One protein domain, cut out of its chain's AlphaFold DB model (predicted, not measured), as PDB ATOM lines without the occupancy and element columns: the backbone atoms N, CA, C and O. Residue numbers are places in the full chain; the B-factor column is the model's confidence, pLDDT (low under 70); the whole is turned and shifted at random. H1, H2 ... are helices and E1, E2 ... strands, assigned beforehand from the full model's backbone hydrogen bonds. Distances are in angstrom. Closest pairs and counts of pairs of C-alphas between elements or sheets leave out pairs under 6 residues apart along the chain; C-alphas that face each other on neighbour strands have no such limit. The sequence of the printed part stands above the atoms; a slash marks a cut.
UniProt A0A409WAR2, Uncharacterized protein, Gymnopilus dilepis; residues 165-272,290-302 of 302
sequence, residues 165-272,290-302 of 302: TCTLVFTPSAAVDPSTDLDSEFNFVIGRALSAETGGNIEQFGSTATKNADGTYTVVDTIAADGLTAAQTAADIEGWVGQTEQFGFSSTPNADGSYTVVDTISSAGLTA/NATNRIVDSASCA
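AT A GLANCE: This is residues 165 to 272 and 290 to 302 of the 302 residues of an uncharacterized protein of Gymnopilus dilepis (UniProt A0A409WAR2). A twisted sheet of four strands has both helices packed on one face and the other face bare, and the thin hairpin of E4 and E5 reaches away from this body as an arm. The printed 121 residues hold, in order, E1, H1, E2, E3, H2, E4, E5 and E6; the sheet order is E2 - E3 - E1 - E6, antiparallel. The class is mixed, helices and strands; the whole is compact, with a radius of gyration of the C-alphas of 14.9 A and spans of 49 by 36 by 26 A.

IN THESE COORDINATES: E1, residues 165 to 172, begins at C-alpha 165 (30.671, -55.817, -18.120) and is 21.8 A long. H1, residues 182 to 198, measures 24.0 A. E2, residues 202 to 211, spans 25.2 A and bends by 64 degrees at residue 205; E3, residues 217 to 225, spans 23.4 A. H2 is residues 230 to 238, E4 249 to 253 and E5 259 to 263. E6, residues 294 to 301, ends at C-alpha 301 (35.041, -54.223, -15.300).

HOW THE PARTS SIT: E1, H1 and E2 form a split strand-helix-strand unit, E3 lying between its strands, with a right-handed crossover. Within hydrogen-bond range are N 168 and O 219, 2.8 A, across the neighbours E1 and E3; N 169 and O 298, 2.9 A, across the neighbours E1 and E6; and N 203 and O 224, 2.9 A, across the hairpin E2 and E3. H1 is on the sheet at a height of 6.6 A; the C-alphas of Asp 183 and Ser 207 are its closest to E2, 5.2 A. H2 is on the same face, giving two layers, sheet and helices; its closest C-alpha pair with E6 is Glu 238 and Ala 299, 5.1 A. In both helices every O i to N i+4 pair is within hydrogen-bond range. In the hairpin E4 and E5, N 252 and O 260 are 2.9 A apart; both strands are apart from E1.

THE WHOLE: The farthest C-alphas, Asp 256 and Ala 302, are 49.5 A apart. Residues 273 to 289 are not printed, a gap of 23.0 A between C-alphas 272 and 290. Of the links printed whole, none is long. Confidence is under 70 at residues 178 to 180, 244 to 272 and 290 to 298.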
ATOM      1  N   THR A 165      31.202 -54.830 -19.072       91.94
ATOM      2  CA  THR A 165      30.671 -55.817 -18.120       91.94
ATOM      3  C   THR A 165      31.369 -55.644 -16.783       91.94
ATOM      4  O   THR A 165      32.558 -55.926 -16.662       91.94
ATOM      5  N   CYS A 166      30.636 -55.201 -15.768       88.19
ATOM      6  CA  CYS A 166      31.172 -54.877 -14.456       88.19
ATOM      7  C   CYS A 166      30.669 -55.851 -13.391       88.19
ATOM      8  O   CYS A 166      29.488 -56.168 -13.313       88.19
ATOM      9  N   THR A 167      31.581 -56.313 -12.540       92.88
ATOM     10  CA  THR A 167      31.263 -57.019 -11.299       92.88
ATOM     11  C   THR A 167      31.416 -56.050 -10.138       92.88
ATOM     12  O   THR A 167      32.522 -55.584  -9.866       92.88
ATOM     13  N   LEU A 168      30.318 -55.767  -9.445       90.00
ATOM     14  CA  LEU A 168      30.260 -54.907  -8.270       90.00
ATOM     15  C   LEU A 168      29.966 -55.736  -7.020       90.00
ATOM     16  O   LEU A 168      29.240 -56.727  -7.072       90.00
ATOM     17  N   VAL A 169      30.505 -55.319  -5.877       87.50
ATOM     18  CA  VAL A 169      30.141 -55.868  -4.565       87.50
ATOM     19  C   VAL A 169      29.521 -54.767  -3.724       87.50
ATOM     20  O   VAL A 169      30.139 -53.722  -3.528       87.50
ATOM     21  N   PHE A 170      28.311 -55.012  -3.232       83.56
ATOM     22  CA  PHE A 170      27.557 -54.072  -2.415       83.56
ATOM     23  C   PHE A 170      27.394 -54.573  -0.981       83.56
ATOM     24  O   PHE A 170      26.862 -55.667  -0.760       83.56
ATOM     25  N   THR A 171      27.719 -53.722  -0.009       83.69
ATOM     26  CA  THR A 171      27.305 -53.899   1.388       83.69
ATOM     27  C   THR A 171      26.065 -53.045   1.649       83.69
ATOM     28  O   THR A 171      26.139 -51.811   1.585       83.69
ATOM     29  N   PRO A 172      24.907 -53.658   1.949       78.44
ATOM     30  CA  PRO A 172      23.711 -52.903   2.289       78.44
ATOM     31  C   PRO A 172      23.814 -52.349   3.719       78.44
ATOM     32  O   PRO A 172      24.264 -53.027   4.642       78.44
ATOM     33  N   SER A 173      23.347 -51.118   3.933       72.62
ATOM     34  CA  SER A 173      23.333 -50.489   5.261       72.62
ATOM     35  C   SER A 173      22.223 -51.013   6.180       72.62
ATOM     36  O   SER A 173      22.208 -50.689   7.367       72.62
ATOM     37  N   ALA A 174      21.270 -51.779   5.641       75.00
ATOM     38  CA  ALA A 174      20.233 -52.473   6.399       75.00
ATOM     39  C   ALA A 174      19.890 -53.820   5.748       75.00
ATOM     40  O   ALA A 174      20.369 -54.150   4.664       75.00
ATOM     41  N   ALA A 175      19.060 -54.618   6.422       72.44
ATOM     42  CA  ALA A 175      18.595 -55.879   5.864       72.44
ATOM     43  C   ALA A 175      17.779 -55.628   4.588       72.44
ATOM     44  O   ALA A 175      16.798 -54.891   4.614       72.44
ATOM     45  N   VAL A 176      18.189 -56.262   3.492       72.50
ATOM     46  CA  VAL A 176      17.444 -56.247   2.231       72.50
ATOM     47  C   VAL A 176      16.268 -57.218   2.339       72.50
ATOM     48  O   VAL A 176      16.439 -58.345   2.819       72.50
ATOM     49  N   ASP A 177      15.085 -56.774   1.922       70.69
ATOM     50  CA  ASP A 177      13.875 -57.595   1.907       70.69
ATOM     51  C   ASP A 177      14.031 -58.742   0.889       70.69
ATOM     52  O   ASP A 177      14.302 -58.485  -0.279       70.69
ATOM     53  N   PRO A 178      13.879 -60.017   1.289       58.53
ATOM     54  CA  PRO A 178      14.023 -61.150   0.377       58.53
ATOM     55  C   PRO A 178      12.902 -61.271  -0.672       58.53
ATOM     56  O   PRO A 178      12.998 -62.139  -1.535       58.53
ATOM     57  N   SER A 179      11.829 -60.476  -0.580       55.09
ATOM     58  CA  SER A 179      10.726 -60.465  -1.550       55.09
ATOM     59  C   SER A 179      10.949 -59.528  -2.741       55.09
ATOM     60  O   SER A 179      10.149 -59.548  -3.678       55.09
ATOM     61  N   THR A 180      12.017 -58.723  -2.735       69.50
ATOM     62  CA  THR A 180      12.322 -57.825  -3.849       69.50
ATOM     63  C   THR A 180      13.025 -58.558  -4.985       69.50
ATOM     64  O   THR A 180      13.892 -59.408  -4.778       69.50
ATOM     65  N   ASP A 181      12.660 -58.197  -6.213       79.31
ATOM     66  CA  ASP A 181      13.433 -58.542  -7.402       79.31
ATOM     67  C   ASP A 181      14.722 -57.706  -7.409       79.31
ATOM     68  O   ASP A 181      14.736 -56.541  -7.820       79.31
ATOM     69  N   LEU A 182      15.787 -58.292  -6.859       80.75
ATOM     70  CA  LEU A 182      17.081 -57.634  -6.696       80.75
ATOM     71  C   LEU A 182      17.752 -57.338  -8.032       80.75
ATOM     72  O   LEU A 182      18.420 -56.315  -8.135       80.75
ATOM     73  N   ASP A 183      17.555 -58.181  -9.043       82.00
ATOM     74  CA  ASP A 183      18.150 -57.989 -10.366       82.00
ATOM     75  C   ASP A 183      17.599 -56.707 -10.994       82.00
ATOM     76  O   ASP A 183      18.361 -55.815 -11.367       82.00
ATOM     77  N   SER A 184      16.273 -56.546 -10.986       76.31
ATOM     78  CA  SER A 184      15.612 -55.318 -11.446       76.31
ATOM     79  C   SER A 184      15.983 -54.087 -10.613       76.31
ATOM     80  O   SER A 184      16.080 -52.978 -11.141       76.31
ATOM     81  N   GLU A 185      16.166 -54.247  -9.299       80.19
ATOM     82  CA  GLU A 185      16.553 -53.141  -8.422       80.19
ATOM     83  C   GLU A 185      17.982 -52.667  -8.704       80.19
ATOM     84  O   GLU A 185      18.196 -51.465  -8.868       80.19
ATOM     85  N   PHE A 186      18.945 -53.587  -8.792       82.94
ATOM     86  CA  PHE A 186      20.332 -53.248  -9.095       82.94
ATOM     87  C   PHE A 186      20.477 -52.668 -10.499       82.94
ATOM     88  O   PHE A 186      21.141 -51.643 -10.633       82.94
ATOM     89  N   ASN A 187      19.763 -53.220 -11.483       83.81
ATOM     90  CA  ASN A 187      19.695 -52.670 -12.835       83.81
ATOM     91  C   ASN A 187      19.195 -51.221 -12.788       83.81
ATOM     92  O   ASN A 187      19.824 -50.291 -13.270       83.81
ATOM     93  N   PHE A 188      18.086 -50.947 -12.106       81.19
ATOM     94  CA  PHE A 188      17.618 -49.564 -11.998       81.19
ATOM     95  C   PHE A 188      18.653 -48.630 -11.339       81.19
ATOM     96  O   PHE A 188      18.898 -47.516 -11.809       81.19
ATOM     97  N   VAL A 189      19.255 -49.082 -10.243       81.62
ATOM     98  CA  VAL A 189      20.176 -48.295  -9.420       81.62
ATOM     99  C   VAL A 189      21.468 -47.950 -10.164       81.62
ATOM    100  O   VAL A 189      21.862 -46.781 -10.180       81.62
ATOM    101  N   ILE A 190      22.100 -48.939 -10.795       84.06
ATOM    102  CA  ILE A 190      23.380 -48.787 -11.495       84.06
ATOM    103  C   ILE A 190      23.208 -47.859 -12.698       84.06
ATOM    104  O   ILE A 190      23.952 -46.885 -12.834       84.06
ATOM    105  N   GLY A 191      22.173 -48.070 -13.517       86.94
ATOM    106  CA  GLY A 191      21.924 -47.173 -14.643       86.94
ATOM    107  C   GLY A 191      21.576 -45.753 -14.234       86.94
ATOM    108  O   GLY A 191      22.033 -44.806 -14.869       86.94
ATOM    109  N   ARG A 192      20.821 -45.562 -13.147       80.31
ATOM    110  CA  ARG A 192      20.524 -44.208 -12.665       80.31
ATOM    111  C   ARG A 192      21.789 -43.480 -12.208       80.31
ATOM    112  O   ARG A 192      21.947 -42.304 -12.530       80.31
ATOM    113  N   ALA A 193      22.670 -44.161 -11.475       81.50
ATOM    114  CA  ALA A 193      23.934 -43.589 -11.013       81.50
ATOM    115  C   ALA A 193      24.815 -43.159 -12.195       81.50
ATOM    116  O   ALA A 193      25.233 -42.002 -12.266       81.50
ATOM    117  N   LEU A 194      24.990 -44.044 -13.180       84.56
ATOM    118  CA  LEU A 194      25.788 -43.743 -14.366       84.56
ATOM    119  C   LEU A 194      25.172 -42.623 -15.217       84.56
ATOM    120  O   LEU A 194      25.890 -41.769 -15.735       84.56
ATOM    121  N   SER A 195      23.842 -42.567 -15.334       83.31
ATOM    122  CA  SER A 195      23.164 -41.475 -16.048       83.31
ATOM    123  C   SER A 195      23.398 -40.123 -15.372       83.31
ATOM    124  O   SER A 195      23.642 -39.125 -16.050       83.31
ATOM    125  N   ALA A 196      23.373 -40.077 -14.035       76.88
ATOM    126  CA  ALA A 196      23.610 -38.849 -13.282       76.88
ATOM    127  C   ALA A 196      25.045 -38.321 -13.451       76.88
ATOM    128  O   ALA A 196      25.246 -37.106 -13.510       76.88
ATOM    129  N   GLU A 197      26.026 -39.219 -13.549       78.88
ATOM    130  CA  GLU A 197      27.435 -38.869 -13.733       78.88
ATOM    131  C   GLU A 197      27.746 -38.428 -15.167       78.88
ATOM    132  O   GLU A 197      28.404 -37.409 -15.389       78.88
ATOM    133  N   THR A 198      27.218 -39.154 -16.150       80.19
ATOM    134  CA  THR A 198      27.525 -38.917 -17.567       80.19
ATOM    135  C   THR A 198      26.636 -37.850 -18.205       80.19
ATOM    136  O   THR A 198      27.011 -37.242 -19.209       80.19
ATOM    137  N   GLY A 199      25.443 -37.615 -17.649       75.44
ATOM    138  CA  GLY A 199      24.395 -36.800 -18.269       75.44
ATOM    139  C   GLY A 199      23.848 -37.393 -19.575       75.44
ATOM    140  O   GLY A 199      23.124 -36.702 -20.295       75.44
ATOM    141  N   GLY A 200      24.227 -38.635 -19.896       75.12
ATOM    142  CA  GLY A 200      23.815 -39.376 -21.080       75.12
ATOM    143  C   GLY A 200      22.734 -40.406 -20.767       75.12
ATOM    144  O   GLY A 200      22.427 -40.707 -19.607       75.12
ATOM    145  N   ASN A 201      22.151 -40.954 -21.829       79.31
ATOM    146  CA  ASN A 201      21.274 -42.107 -21.700       79.31
ATOM    147  C   ASN A 201      22.110 -43.355 -21.461       79.31
ATOM    148  O   ASN A 201      23.245 -43.454 -21.932       79.31
ATOM    149  N   ILE A 202      21.516 -44.301 -20.751       86.44
ATOM    150  CA  ILE A 202      22.171 -45.536 -20.365       86.44
ATOM    151  C   ILE A 202      21.447 -46.701 -21.022       86.44
ATOM    152  O   ILE A 202      20.233 -46.843 -20.876       86.44
ATOM    153  N   GLU A 203      22.206 -47.551 -21.697       84.06
ATOM    154  CA  GLU A 203      21.745 -48.848 -22.170       84.06
ATOM    155  C   GLU A 203      22.187 -49.905 -21.160       84.06
ATOM    156  O   GLU A 203      23.380 -50.148 -20.976       84.06
ATOM    157  N   GLN A 204      21.223 -50.523 -20.482       82.69
ATOM    158  CA  GLN A 204      21.486 -51.649 -19.593       82.69
ATOM    159  C   GLN A 204      20.959 -52.935 -20.191       82.69
ATOM    160  O   GLN A 204      19.812 -53.016 -20.630       82.69
ATOM    161  N   PHE A 205      21.805 -53.955 -20.162       81.69
ATOM    162  CA  PHE A 205      21.515 -55.261 -20.739       81.69
ATOM    163  C   PHE A 205      21.118 -56.291 -19.672       81.69
ATOM    164  O   PHE A 205      20.856 -57.449 -20.004       81.69
ATOM    165  N   GLY A 206      21.018 -55.849 -18.415       82.19
ATOM    166  CA  GLY A 206      20.542 -56.610 -17.271       82.19
ATOM    167  C   GLY A 206      21.615 -56.804 -16.206       82.19
ATOM    168  O   GLY A 206      22.807 -56.897 -16.502       82.19
ATOM    169  N   SER A 207      21.151 -56.944 -14.966       86.62
ATOM    170  CA  SER A 207      21.991 -57.277 -13.818       86.62
ATOM    171  C   SER A 207      21.673 -58.678 -13.304       86.62
ATOM    172  O   SER A 207      20.550 -59.166 -13.416       86.62
ATOM    173  N   THR A 208      22.660 -59.336 -12.708       90.06
ATOM    174  CA  THR A 208      22.465 -60.562 -11.930       90.06
ATOM    175  C   THR A 208      23.074 -60.377 -10.552       90.06
ATOM    176  O   THR A 208      24.284 -60.185 -10.431       90.06
ATOM    177  N   ALA A 209      22.252 -60.459  -9.510       89.06
ATOM    178  CA  ALA A 209      22.638 -60.273  -8.124       89.06
ATOM    179  C   ALA A 209      22.699 -61.610  -7.376       89.06
ATOM    180  O   ALA A 209      21.729 -62.357  -7.266       89.06
ATOM    181  N   THR A 210      23.854 -61.903  -6.786       90.31
ATOM    182  CA  THR A 210      24.070 -63.068  -5.924       90.31
ATOM    183  C   THR A 210      24.371 -62.611  -4.506       90.31
ATOM    184  O   THR A 210      25.304 -61.845  -4.273       90.31
ATOM    185  N   LYS A 211      23.599 -63.104  -3.535       88.88
ATOM    186  CA  LYS A 211      23.856 -62.849  -2.116       88.88
ATOM    187  C   LYS A 211      25.024 -63.699  -1.614       88.88
ATOM    188  O   LYS A 211      25.000 -64.925  -1.732       88.88
ATOM    189  N   ASN A 212      25.993 -63.058  -0.976       88.81
ATOM    190  CA  ASN A 212      27.142 -63.705  -0.357       88.81
ATOM    191  C   ASN A 212      26.846 -64.139   1.087       88.81
ATOM    192  O   ASN A 212      25.924 -63.651   1.748       88.81
ATOM    193  N   ALA A 213      27.655 -65.069   1.600       89.56
ATOM    194  CA  ALA A 213      27.497 -65.607   2.954       89.56
ATOM    195  C   ALA A 213      27.728 -64.561   4.062       89.56
ATOM    196  O   ALA A 213      27.204 -64.709   5.164       89.56
ATOM    197  N   ASP A 214      28.496 -63.512   3.772       86.12
ATOM    198  CA  ASP A 214      28.789 -62.395   4.675       86.12
ATOM    199  C   ASP A 214      27.711 -61.296   4.670       86.12
ATOM    200  O   ASP A 214      27.808 -60.336   5.432       86.12
ATOM    201  N   GLY A 215      26.659 -61.452   3.860       83.06
ATOM    202  CA  GLY A 215      25.567 -60.489   3.738       83.06
ATOM    203  C   GLY A 215      25.774 -59.414   2.669       83.06
ATOM    204  O   GLY A 215      24.869 -58.599   2.487       83.06
ATOM    205  N   THR A 216      26.899 -59.430   1.946       87.69
ATOM    206  CA  THR A 216      27.114 -58.588   0.758       87.69
ATOM    207  C   THR A 216      26.403 -59.157  -0.475       87.69
ATOM    208  O   THR A 216      25.910 -60.290  -0.461       87.69
ATOM    209  N   TYR A 217      26.339 -58.375  -1.550       86.44
ATOM    210  CA  TYR A 217      25.790 -58.794  -2.840       86.44
ATOM    211  C   TYR A 217      26.828 -58.617  -3.937       86.44
ATOM    212  O   TYR A 217      27.330 -57.515  -4.124       86.44
ATOM    213  N   THR A 218      27.113 -59.680  -4.683       89.19
ATOM    214  CA  THR A 218      27.877 -59.604  -5.929       89.19
ATOM    215  C   THR A 218      26.907 -59.405  -7.081       89.19
ATOM    216  O   THR A 218      26.035 -60.243  -7.299       89.19
ATOM    217  N   VAL A 219      27.057 -58.306  -7.806       89.62
ATOM    218  CA  VAL A 219      26.216 -57.929  -8.938       89.62
ATOM    219  C   VAL A 219      27.071 -57.918 -10.188       89.62
ATOM    220  O   VAL A 219      28.093 -57.242 -10.224       89.62
ATOM    221  N   VAL A 220      26.662 -58.670 -11.200       91.44
ATOM    222  CA  VAL A 220      27.243 -58.579 -12.540       91.44
ATOM    223  C   VAL A 220      26.283 -57.779 -13.396       91.44
ATOM    224  O   VAL A 220      25.119 -58.156 -13.496       91.44
ATOM    225  N   ASP A 221      26.762 -56.694 -13.985       91.31
ATOM    226  CA  ASP A 221      25.982 -55.806 -14.837       91.31
ATOM    227  C   ASP A 221      26.688 -55.611 -16.176       91.31
ATOM    228  O   ASP A 221      27.917 -55.572 -16.236       91.31
ATOM    229  N   THR A 222      25.916 -55.513 -17.252       91.19
ATOM    230  CA  THR A 222      26.419 -55.120 -18.566       91.19
ATOM    231  C   THR A 222      25.739 -53.821 -18.956       91.19
ATOM    232  O   THR A 222      24.519 -53.782 -19.133       91.19
ATOM    233  N   ILE A 223      26.535 -52.765 -19.105       90.00
ATOM    234  CA  ILE A 223      26.039 -51.393 -19.186       90.00
ATOM    235  C   ILE A 223      26.865 -50.555 -20.162       90.00
ATOM    236  O   ILE A 223      28.087 -50.688 -20.254       90.00
ATOM    237  N   ALA A 224      26.190 -49.675 -20.894       88.50
ATOM    238  CA  ALA A 224      26.803 -48.668 -21.746       88.50
ATOM    239  C   ALA A 224      26.190 -47.289 -21.482       88.50
ATOM    240  O   ALA A 224      25.011 -47.174 -21.145       88.50
ATOM    241  N   ALA A 225      26.990 -46.240 -21.662       87.38
ATOM    242  CA  ALA A 225      26.538 -44.856 -21.595       87.38
ATOM    243  C   ALA A 225      26.753 -44.150 -22.937       87.38
ATOM    244  O   ALA A 225      27.831 -44.234 -23.532       87.38
ATOM    245  N   ASP A 226      25.740 -43.410 -23.388       83.25
ATOM    246  CA  ASP A 226      25.802 -42.617 -24.613       83.25
ATOM    247  C   ASP A 226      27.018 -41.680 -24.603       83.25
ATOM    248  O   ASP A 226      27.184 -40.833 -23.724       83.25
ATOM    249  N   GLY A 227      27.856 -41.790 -25.635       79.69
ATOM    250  CA  GLY A 227      29.036 -40.940 -25.795       79.69
ATOM    251  C   GLY A 227      30.261 -41.377 -24.988       79.69
ATOM    252  O   GLY A 227      31.300 -40.721 -25.103       79.69
ATOM    253  N   LEU A 228      30.180 -42.484 -24.244       83.19
ATOM    254  CA  LEU A 228      31.326 -43.144 -23.629       83.19
ATOM    255  C   LEU A 228      31.692 -44.430 -24.373       83.19
ATOM    256  O   LEU A 228      30.854 -45.132 -24.926       83.19
ATOM    257  N   THR A 229      32.981 -44.748 -24.364       88.31
ATOM    258  CA  THR A 229      33.468 -46.087 -24.716       88.31
ATOM    259  C   THR A 229      33.250 -47.060 -23.554       88.31
ATOM    260  O   THR A 229      33.139 -46.624 -22.403       88.31
ATOM    261  N   ALA A 230      33.297 -48.371 -23.816       87.44
ATOM    262  CA  ALA A 230      33.303 -49.396 -22.764       87.44
ATOM    263  C   ALA A 230      34.364 -49.104 -21.688       87.44
ATOM    264  O   ALA A 230      34.082 -49.145 -20.498       87.44
ATOM    265  N   ALA A 231      35.574 -48.714 -22.102       87.00
ATOM    266  CA  ALA A 231      36.670 -48.404 -21.187       87.00
ATOM    267  C   ALA A 231      36.412 -47.161 -20.318       87.00
ATOM    268  O   ALA A 231      36.856 -47.114 -19.176       87.00
ATOM    269  N   GLN A 232      35.716 -46.150 -20.847       88.25
ATOM    270  CA  GLN A 232      35.328 -44.971 -20.064       88.25
ATOM    271  C   GLN A 232      34.198 -45.305 -19.094       88.25
ATOM    272  O   GLN A 232      34.305 -44.981 -17.921       88.25
ATOM    273  N   THR A 233      33.181 -46.031 -19.562       88.38
ATOM    274  CA  THR A 233      32.084 -46.523 -18.717       88.38
ATOM    275  C   THR A 233      32.620 -47.369 -17.558       88.38
ATOM    276  O   THR A 233      32.252 -47.161 -16.407       88.38
ATOM    277  N   ALA A 234      33.553 -48.278 -17.852       88.56
ATOM    278  CA  ALA A 234      34.258 -49.073 -16.855       88.56
ATOM    279  C   ALA A 234      35.021 -48.200 -15.850       88.56
ATOM    280  O   ALA A 234      34.915 -48.427 -14.649       88.56
ATOM    281  N   ALA A 235      35.762 -47.194 -16.324       85.44
ATOM    282  CA  ALA A 235      36.530 -46.305 -15.456       85.44
ATOM    283  C   ALA A 235      35.637 -45.484 -14.510       85.44
ATOM    284  O   ALA A 235      35.999 -45.314 -13.345       85.44
ATOM    285  N   ASP A 236      34.484 -45.013 -14.987       87.44
ATOM    286  CA  ASP A 236      33.517 -44.280 -14.166       87.44
ATOM    287  C   ASP A 236      32.933 -45.201 -13.077       87.44
ATOM    288  O   ASP A 236      32.987 -44.873 -11.891       87.44
ATOM    289  N   ILE A 237      32.509 -46.419 -13.445       86.75
ATOM    290  CA  ILE A 237      31.973 -47.417 -12.499       86.75
ATOM    291  C   ILE A 237      33.028 -47.862 -11.473       86.75
ATOM    292  O   ILE A 237      32.736 -47.990 -10.283       86.75
ATOM    293  N   GLU A 238      34.273 -48.081 -11.895       84.62
ATOM    294  CA  GLU A 238      35.380 -48.399 -10.985       84.62
ATOM    295  C   GLU A 238      35.703 -47.234 -10.032       84.62
ATOM    296  O   GLU A 238      36.165 -47.454  -8.908       84.62
ATOM    297  N   GLY A 239      35.394 -45.997 -10.432       80.88
ATOM    298  CA  GLY A 239      35.479 -44.799  -9.597       80.88
ATOM    299  C   GLY A 239      34.465 -44.746  -8.446       80.88
ATOM    300  O   GLY A 239      34.634 -43.948  -7.516       80.88
ATOM    301  N   TRP A 240      33.438 -45.601  -8.448       83.38
ATOM    302  CA  TRP A 240      32.433 -45.659  -7.380       83.38
ATOM    303  C   TRP A 240      32.913 -46.387  -6.125       83.38
ATOM    304  O   TRP A 240      32.265 -46.301  -5.082       83.38
ATOM    305  N   VAL A 241      34.043 -47.097  -6.183       78.88
ATOM    306  CA  VAL A 241      34.554 -47.859  -5.037       78.88
ATOM    307  C   VAL A 241      34.761 -46.952  -3.822       78.88
ATOM    308  O   VAL A 241      35.461 -45.941  -3.869       78.88
ATOM    309  N   GLY A 242      34.159 -47.342  -2.698       73.00
ATOM    310  CA  GLY A 242      34.183 -46.592  -1.443       73.00
ATOM    311  C   GLY A 242      33.183 -45.435  -1.374       73.00
ATOM    312  O   GLY A 242      33.081 -44.796  -0.324       73.00
ATOM    313  N   GLN A 243      32.422 -45.171  -2.440       74.12
ATOM    314  CA  GLN A 243      31.314 -44.227  -2.393       74.12
ATOM    315  C   GLN A 243      30.106 -44.879  -1.713       74.12
ATOM    316  O   GLN A 243      29.781 -46.052  -1.919       74.12
ATOM    317  N   THR A 244      29.463 -44.107  -0.836       65.81
ATOM    318  CA  THR A 244      28.144 -44.454  -0.313       65.81
ATOM    319  C   THR A 244      27.136 -43.791  -1.214       65.81
ATOM    320  O   THR A 244      26.968 -42.573  -1.161       65.81
ATOM    321  N   GLU A 245      26.460 -44.595  -2.013       62.03
ATOM    322  CA  GLU A 245      25.384 -44.087  -2.832       62.03
ATOM    323  C   GLU A 245      24.065 -44.213  -2.068       62.03
ATOM    324  O   GLU A 245      23.698 -45.273  -1.536       62.03
ATOM    325  N   GLN A 246      23.368 -43.081  -1.951       53.22
ATOM    326  CA  GLN A 246      22.063 -43.028  -1.314       53.22
ATOM    327  C   GLN A 246      20.991 -43.334  -2.358       53.22
ATOM    328  O   GLN A 246      20.539 -42.463  -3.100       53.22
ATOM    329  N   PHE A 247      20.575 -44.595  -2.412       55.25
ATOM    330  CA  PHE A 247      19.475 -45.028  -3.261       55.25
ATOM    331  C   PHE A 247      18.221 -45.162  -2.401       55.25
ATOM    332  O   PHE A 247      17.958 -46.196  -1.792       55.25
ATOM    333  N   GLY A 248      17.472 -44.067  -2.282       44.34
ATOM    334  CA  GLY A 248      16.247 -44.037  -1.497       44.34
ATOM    335  C   GLY A 248      15.107 -43.390  -2.259       44.34
ATOM    336  O   GLY A 248      15.102 -42.177  -2.448       44.34
ATOM    337  N   PHE A 249      14.106 -44.193  -2.614       44.22
ATOM    338  CA  PHE A 249      12.741 -43.689  -2.678       44.22
ATOM    339  C   PHE A 249      12.195 -43.750  -1.255       44.22
ATOM    340  O   PHE A 249      12.136 -44.826  -0.662       44.22
ATOM    341  N   SER A 250      11.838 -42.601  -0.687       41.75
ATOM    342  CA  SER A 250      10.941 -42.595   0.469       41.75
ATOM    343  C   SER A 250       9.582 -42.124  -0.003       41.75
ATOM    344  O   SER A 250       9.467 -41.042  -0.582       41.75
ATOM    345  N   SER A 251       8.558 -42.943   0.202       40.06
ATOM    346  CA  SER A 251       7.182 -42.528   0.009       40.06
ATOM    347  C   SER A 251       6.567 -42.257   1.383       40.06
ATOM    348  O   SER A 251       6.593 -43.089   2.283       40.06
ATOM    349  N   THR A 252       6.064 -41.042   1.600       41.75
ATOM    350  CA  THR A 252       5.264 -40.743   2.795       41.75
ATOM    351  C   THR A 252       3.798 -40.755   2.385       41.75
ATOM    352  O   THR A 252       3.425 -39.945   1.530       41.75
ATOM    353  N   PRO A 253       2.952 -41.633   2.953       36.12
ATOM    354  CA  PRO A 253       1.527 -41.592   2.679       36.12
ATOM    355  C   PRO A 253       0.945 -40.286   3.229       36.12
ATOM    356  O   PRO A 253       1.087 -39.954   4.408       36.12
ATOM    357  N   ASN A 254       0.293 -39.535   2.355       52.59
ATOM    358  CA  ASN A 254      -0.464 -38.348   2.696       52.59
ATOM    359  C   ASN A 254      -1.811 -38.756   3.309       52.59
ATOM    360  O   ASN A 254      -2.327 -39.855   3.094       52.59
ATOM    361  N   ALA A 255      -2.419 -37.843   4.066       50.91
ATOM    362  CA  ALA A 255      -3.700 -38.088   4.733       50.91
ATOM    363  C   ALA A 255      -4.872 -38.353   3.763       50.91
ATOM    364  O   ALA A 255      -5.912 -38.851   4.187       50.91
ATOM    365  N   ASP A 256      -4.712 -38.016   2.482       49.56
ATOM    366  CA  ASP A 256      -5.688 -38.236   1.411       49.56
ATOM    367  C   ASP A 256      -5.490 -39.565   0.656       49.56
ATOM    368  O   ASP A 256      -6.228 -39.849  -0.284       49.56
ATOM    369  N   GLY A 257      -4.515 -40.384   1.067       36.81
ATOM    370  CA  GLY A 257      -4.183 -41.650   0.413       36.81
ATOM    371  C   GLY A 257      -3.253 -41.518  -0.798       36.81
ATOM    372  O   GLY A 257      -2.916 -42.533  -1.401       36.81
ATOM    373  N   SER A 258      -2.810 -40.305  -1.148       42.78
ATOM    374  CA  SER A 258      -1.705 -40.106  -2.091       42.78
ATOM    375  C   SER A 258      -0.353 -40.344  -1.409       42.78
ATOM    376  O   SER A 258      -0.271 -40.421  -0.186       42.78
ATOM    377  N   TYR A 259       0.728 -40.454  -2.181       37.28
ATOM    378  CA  TYR A 259       2.082 -40.605  -1.644       37.28
ATOM    379  C   TYR A 259       2.943 -39.415  -2.057       37.28
ATOM    380  O   TYR A 259       2.988 -39.047  -3.229       37.28
ATOM    381  N   THR A 260       3.661 -38.834  -1.098       39.25
ATOM    382  CA  THR A 260       4.752 -37.900  -1.384       39.25
ATOM    383  C   THR A 260       6.025 -38.710  -1.560       39.25
ATOM    384  O   THR A 260       6.543 -39.255  -0.587       39.25
ATOM    385  N   VAL A 261       6.520 -38.795  -2.792       40.88
ATOM    386  CA  VAL A 261       7.814 -39.411  -3.089       40.88
ATOM    387  C   VAL A 261       8.900 -38.355  -2.908       40.88
ATOM    388  O   VAL A 261       8.932 -37.361  -3.631       40.88
ATOM    389  N   VAL A 262       9.781 -38.558  -1.933       44.69
ATOM    390  CA  VAL A 262      11.014 -37.781  -1.796       44.69
ATOM    391  C   VAL A 262      12.141 -38.622  -2.384       44.69
ATOM    392  O   VAL A 262      12.554 -39.617  -1.783       44.69
ATOM    393  N   ASP A 263      12.608 -38.222  -3.568       46.16
ATOM    394  CA  ASP A 263      13.834 -38.731  -4.188       46.16
ATOM    395  C   ASP A 263      15.003 -37.901  -3.651       46.16
ATOM    396  O   ASP A 263      15.108 -36.701  -3.918       46.16
ATOM    397  N   THR A 264      15.841 -38.511  -2.815       43.56
ATOM    398  CA  THR A 264      17.067 -37.867  -2.331       43.56
ATOM    399  C   THR A 264      18.253 -38.577  -2.954       43.56
ATOM    400  O   THR A 264      18.663 -39.631  -2.480       43.56
ATOM    401  N   ILE A 265      18.821 -37.979  -4.003       43.81
ATOM    402  CA  ILE A 265      20.185 -38.287  -4.431       43.81
ATOM    403  C   ILE A 265      21.095 -37.304  -3.706       43.81
ATOM    404  O   ILE A 265      21.092 -36.107  -4.006       43.81
ATOM    405  N   SER A 266      21.874 -37.804  -2.754       43.09
ATOM    406  CA  SER A 266      23.091 -37.128  -2.324       43.09
ATOM    407  C   SER A 266      24.261 -38.065  -2.570       43.09
ATOM    408  O   SER A 266      24.560 -38.912  -1.731       43.09
ATOM    409  N   SER A 267      24.930 -37.909  -3.708       38.22
ATOM    410  CA  SER A 267      26.340 -38.273  -3.767       38.22
ATOM    411  C   SER A 267      27.127 -37.133  -3.118       38.22
ATOM    412  O   SER A 267      26.748 -35.955  -3.201       38.22
ATOM    413  N   ALA A 268      28.217 -37.452  -2.430       36.94
ATOM    414  CA  ALA A 268      29.140 -36.443  -1.926       36.94
ATOM    415  C   ALA A 268      29.926 -35.831  -3.105       36.94
ATOM    416  O   ALA A 268      31.117 -36.070  -3.251       36.94
ATOM    417  N   GLY A 269      29.259 -35.063  -3.975       36.25
ATOM    418  CA  GLY A 269      29.883 -34.475  -5.164       36.25
ATOM    419  C   GLY A 269      28.944 -33.798  -6.168       36.25
ATOM    420  O   GLY A 269      29.397 -32.915  -6.893       36.25
ATOM    421  N   LEU A 270      27.648 -34.131  -6.202       37.59
ATOM    422  CA  LEU A 270      26.717 -33.560  -7.188       37.59
ATOM    423  C   LEU A 270      26.056 -32.267  -6.682       37.59
ATOM    424  O   LEU A 270      25.465 -32.206  -5.603       37.59
ATOM    425  N   THR A 271      26.152 -31.192  -7.470       33.72
ATOM    426  CA  THR A 271      25.497 -29.913  -7.151       33.72
ATOM    427  C   THR A 271      23.983 -29.987  -7.384       33.72
ATOM    428  O   THR A 271      23.528 -30.518  -8.391       33.72
ATOM    429  N   ALA A 272      23.204 -29.382  -6.482       33.03
ATOM    430  CA  ALA A 272      21.742 -29.487  -6.337       33.03
ATOM    431  C   ALA A 272      20.854 -29.132  -7.560       33.03
ATOM    432  O   ALA A 272      19.631 -29.188  -7.457       33.03
ATOM    433  N   ASN A 290      12.178 -49.097   0.439       43.03
ATOM    434  CA  ASN A 290      13.428 -49.673   0.927       43.03
ATOM    435  C   ASN A 290      14.587 -48.707   0.676       43.03
ATOM    436  O   ASN A 290      15.496 -48.962  -0.111       43.03
ATOM    437  N   ALA A 291      14.555 -47.562   1.361       40.47
ATOM    438  CA  ALA A 291      15.701 -46.666   1.444       40.47
ATOM    439  C   ALA A 291      16.843 -47.371   2.198       40.47
ATOM    440  O   ALA A 291      16.969 -47.271   3.419       40.47
ATOM    441  N   THR A 292      17.657 -48.126   1.466       51.91
ATOM    442  CA  THR A 292      18.881 -48.746   1.969       51.91
ATOM    443  C   THR A 292      20.058 -48.081   1.287       51.91
ATOM    444  O   THR A 292      20.200 -48.150   0.069       51.91
ATOM    445  N   ASN A 293      20.918 -47.432   2.072       52.12
ATOM    446  CA  ASN A 293      22.190 -46.950   1.548       52.12
ATOM    447  C   ASN A 293      23.019 -48.178   1.162       52.12
ATOM    448  O   ASN A 293      23.023 -49.183   1.881       52.12
ATOM    449  N   ARG A 294      23.720 -48.110   0.033       61.22
ATOM    450  CA  ARG A 294      24.583 -49.202  -0.425       61.22
ATOM    451  C   ARG A 294      25.977 -48.639  -0.654       61.22
ATOM    452  O   ARG A 294      26.134 -47.575  -1.248       61.22
ATOM    453  N   ILE A 295      26.977 -49.329  -0.122       69.44
ATOM    454  CA  ILE A 295      28.383 -48.990  -0.339       69.44
ATOM    455  C   ILE A 295      28.893 -49.898  -1.448       69.44
ATOM    456  O   ILE A 295      28.688 -51.109  -1.373       69.44
ATOM    457  N   VAL A 296      29.532 -49.319  -2.466       65.50
ATOM    458  CA  VAL A 296      30.271 -50.095  -3.468       65.50
ATOM    459  C   VAL A 296      31.611 -50.478  -2.845       65.50
ATOM    460  O   VAL A 296      32.521 -49.656  -2.746       65.50
ATOM    461  N   ASP A 297      31.732 -51.717  -2.379       62.41
ATOM    462  CA  ASP A 297      32.944 -52.199  -1.706       62.41
ATOM    463  C   ASP A 297      34.060 -52.511  -2.702       62.41
ATOM    464  O   ASP A 297      35.243 -52.335  -2.411       62.41
ATOM    465  N   SER A 298      33.683 -52.988  -3.888       66.25
ATOM    466  CA  SER A 298      34.594 -53.204  -5.007       66.25
ATOM    467  C   SER A 298      33.836 -53.169  -6.328       66.25
ATOM    468  O   SER A 298      32.652 -53.505  -6.374       66.25
ATOM    469  N   ALA A 299      34.534 -52.779  -7.387       70.38
ATOM    470  CA  ALA A 299      34.073 -52.833  -8.763       70.38
ATOM    471  C   ALA A 299      35.247 -53.290  -9.639       70.38
ATOM    472  O   ALA A 299      36.393 -52.908  -9.397       70.38
ATOM    473  N   SER A 300      34.971 -54.153 -10.610       78.25
ATOM    474  CA  SER A 300      35.934 -54.586 -11.621       78.25
ATOM    475  C   SER A 300      35.200 -54.797 -12.930       78.25
ATOM    476  O   SER A 300      34.231 -55.556 -12.967       78.25
ATOM    477  N   CYS A 301      35.666 -54.146 -13.989       86.31
ATOM    478  CA  CYS A 301      35.041 -54.223 -15.300       86.31
ATOM    479  C   CYS A 301      35.951 -54.920 -16.320       86.31
ATOM    480  O   CYS A 301      37.181 -54.851 -16.235       86.31
ATOM    481  N   ALA A 302      35.331 -55.629 -17.264       75.56
ATOM    482  CA  ALA A 302      35.972 -56.316 -18.384       75.56
ATOM    483  C   ALA A 302      35.556 -55.700 -19.722       75.56
ATOM    484  O   ALA A 302      34.381 -55.270 -19.832       75.56
TER     485      ALA A 302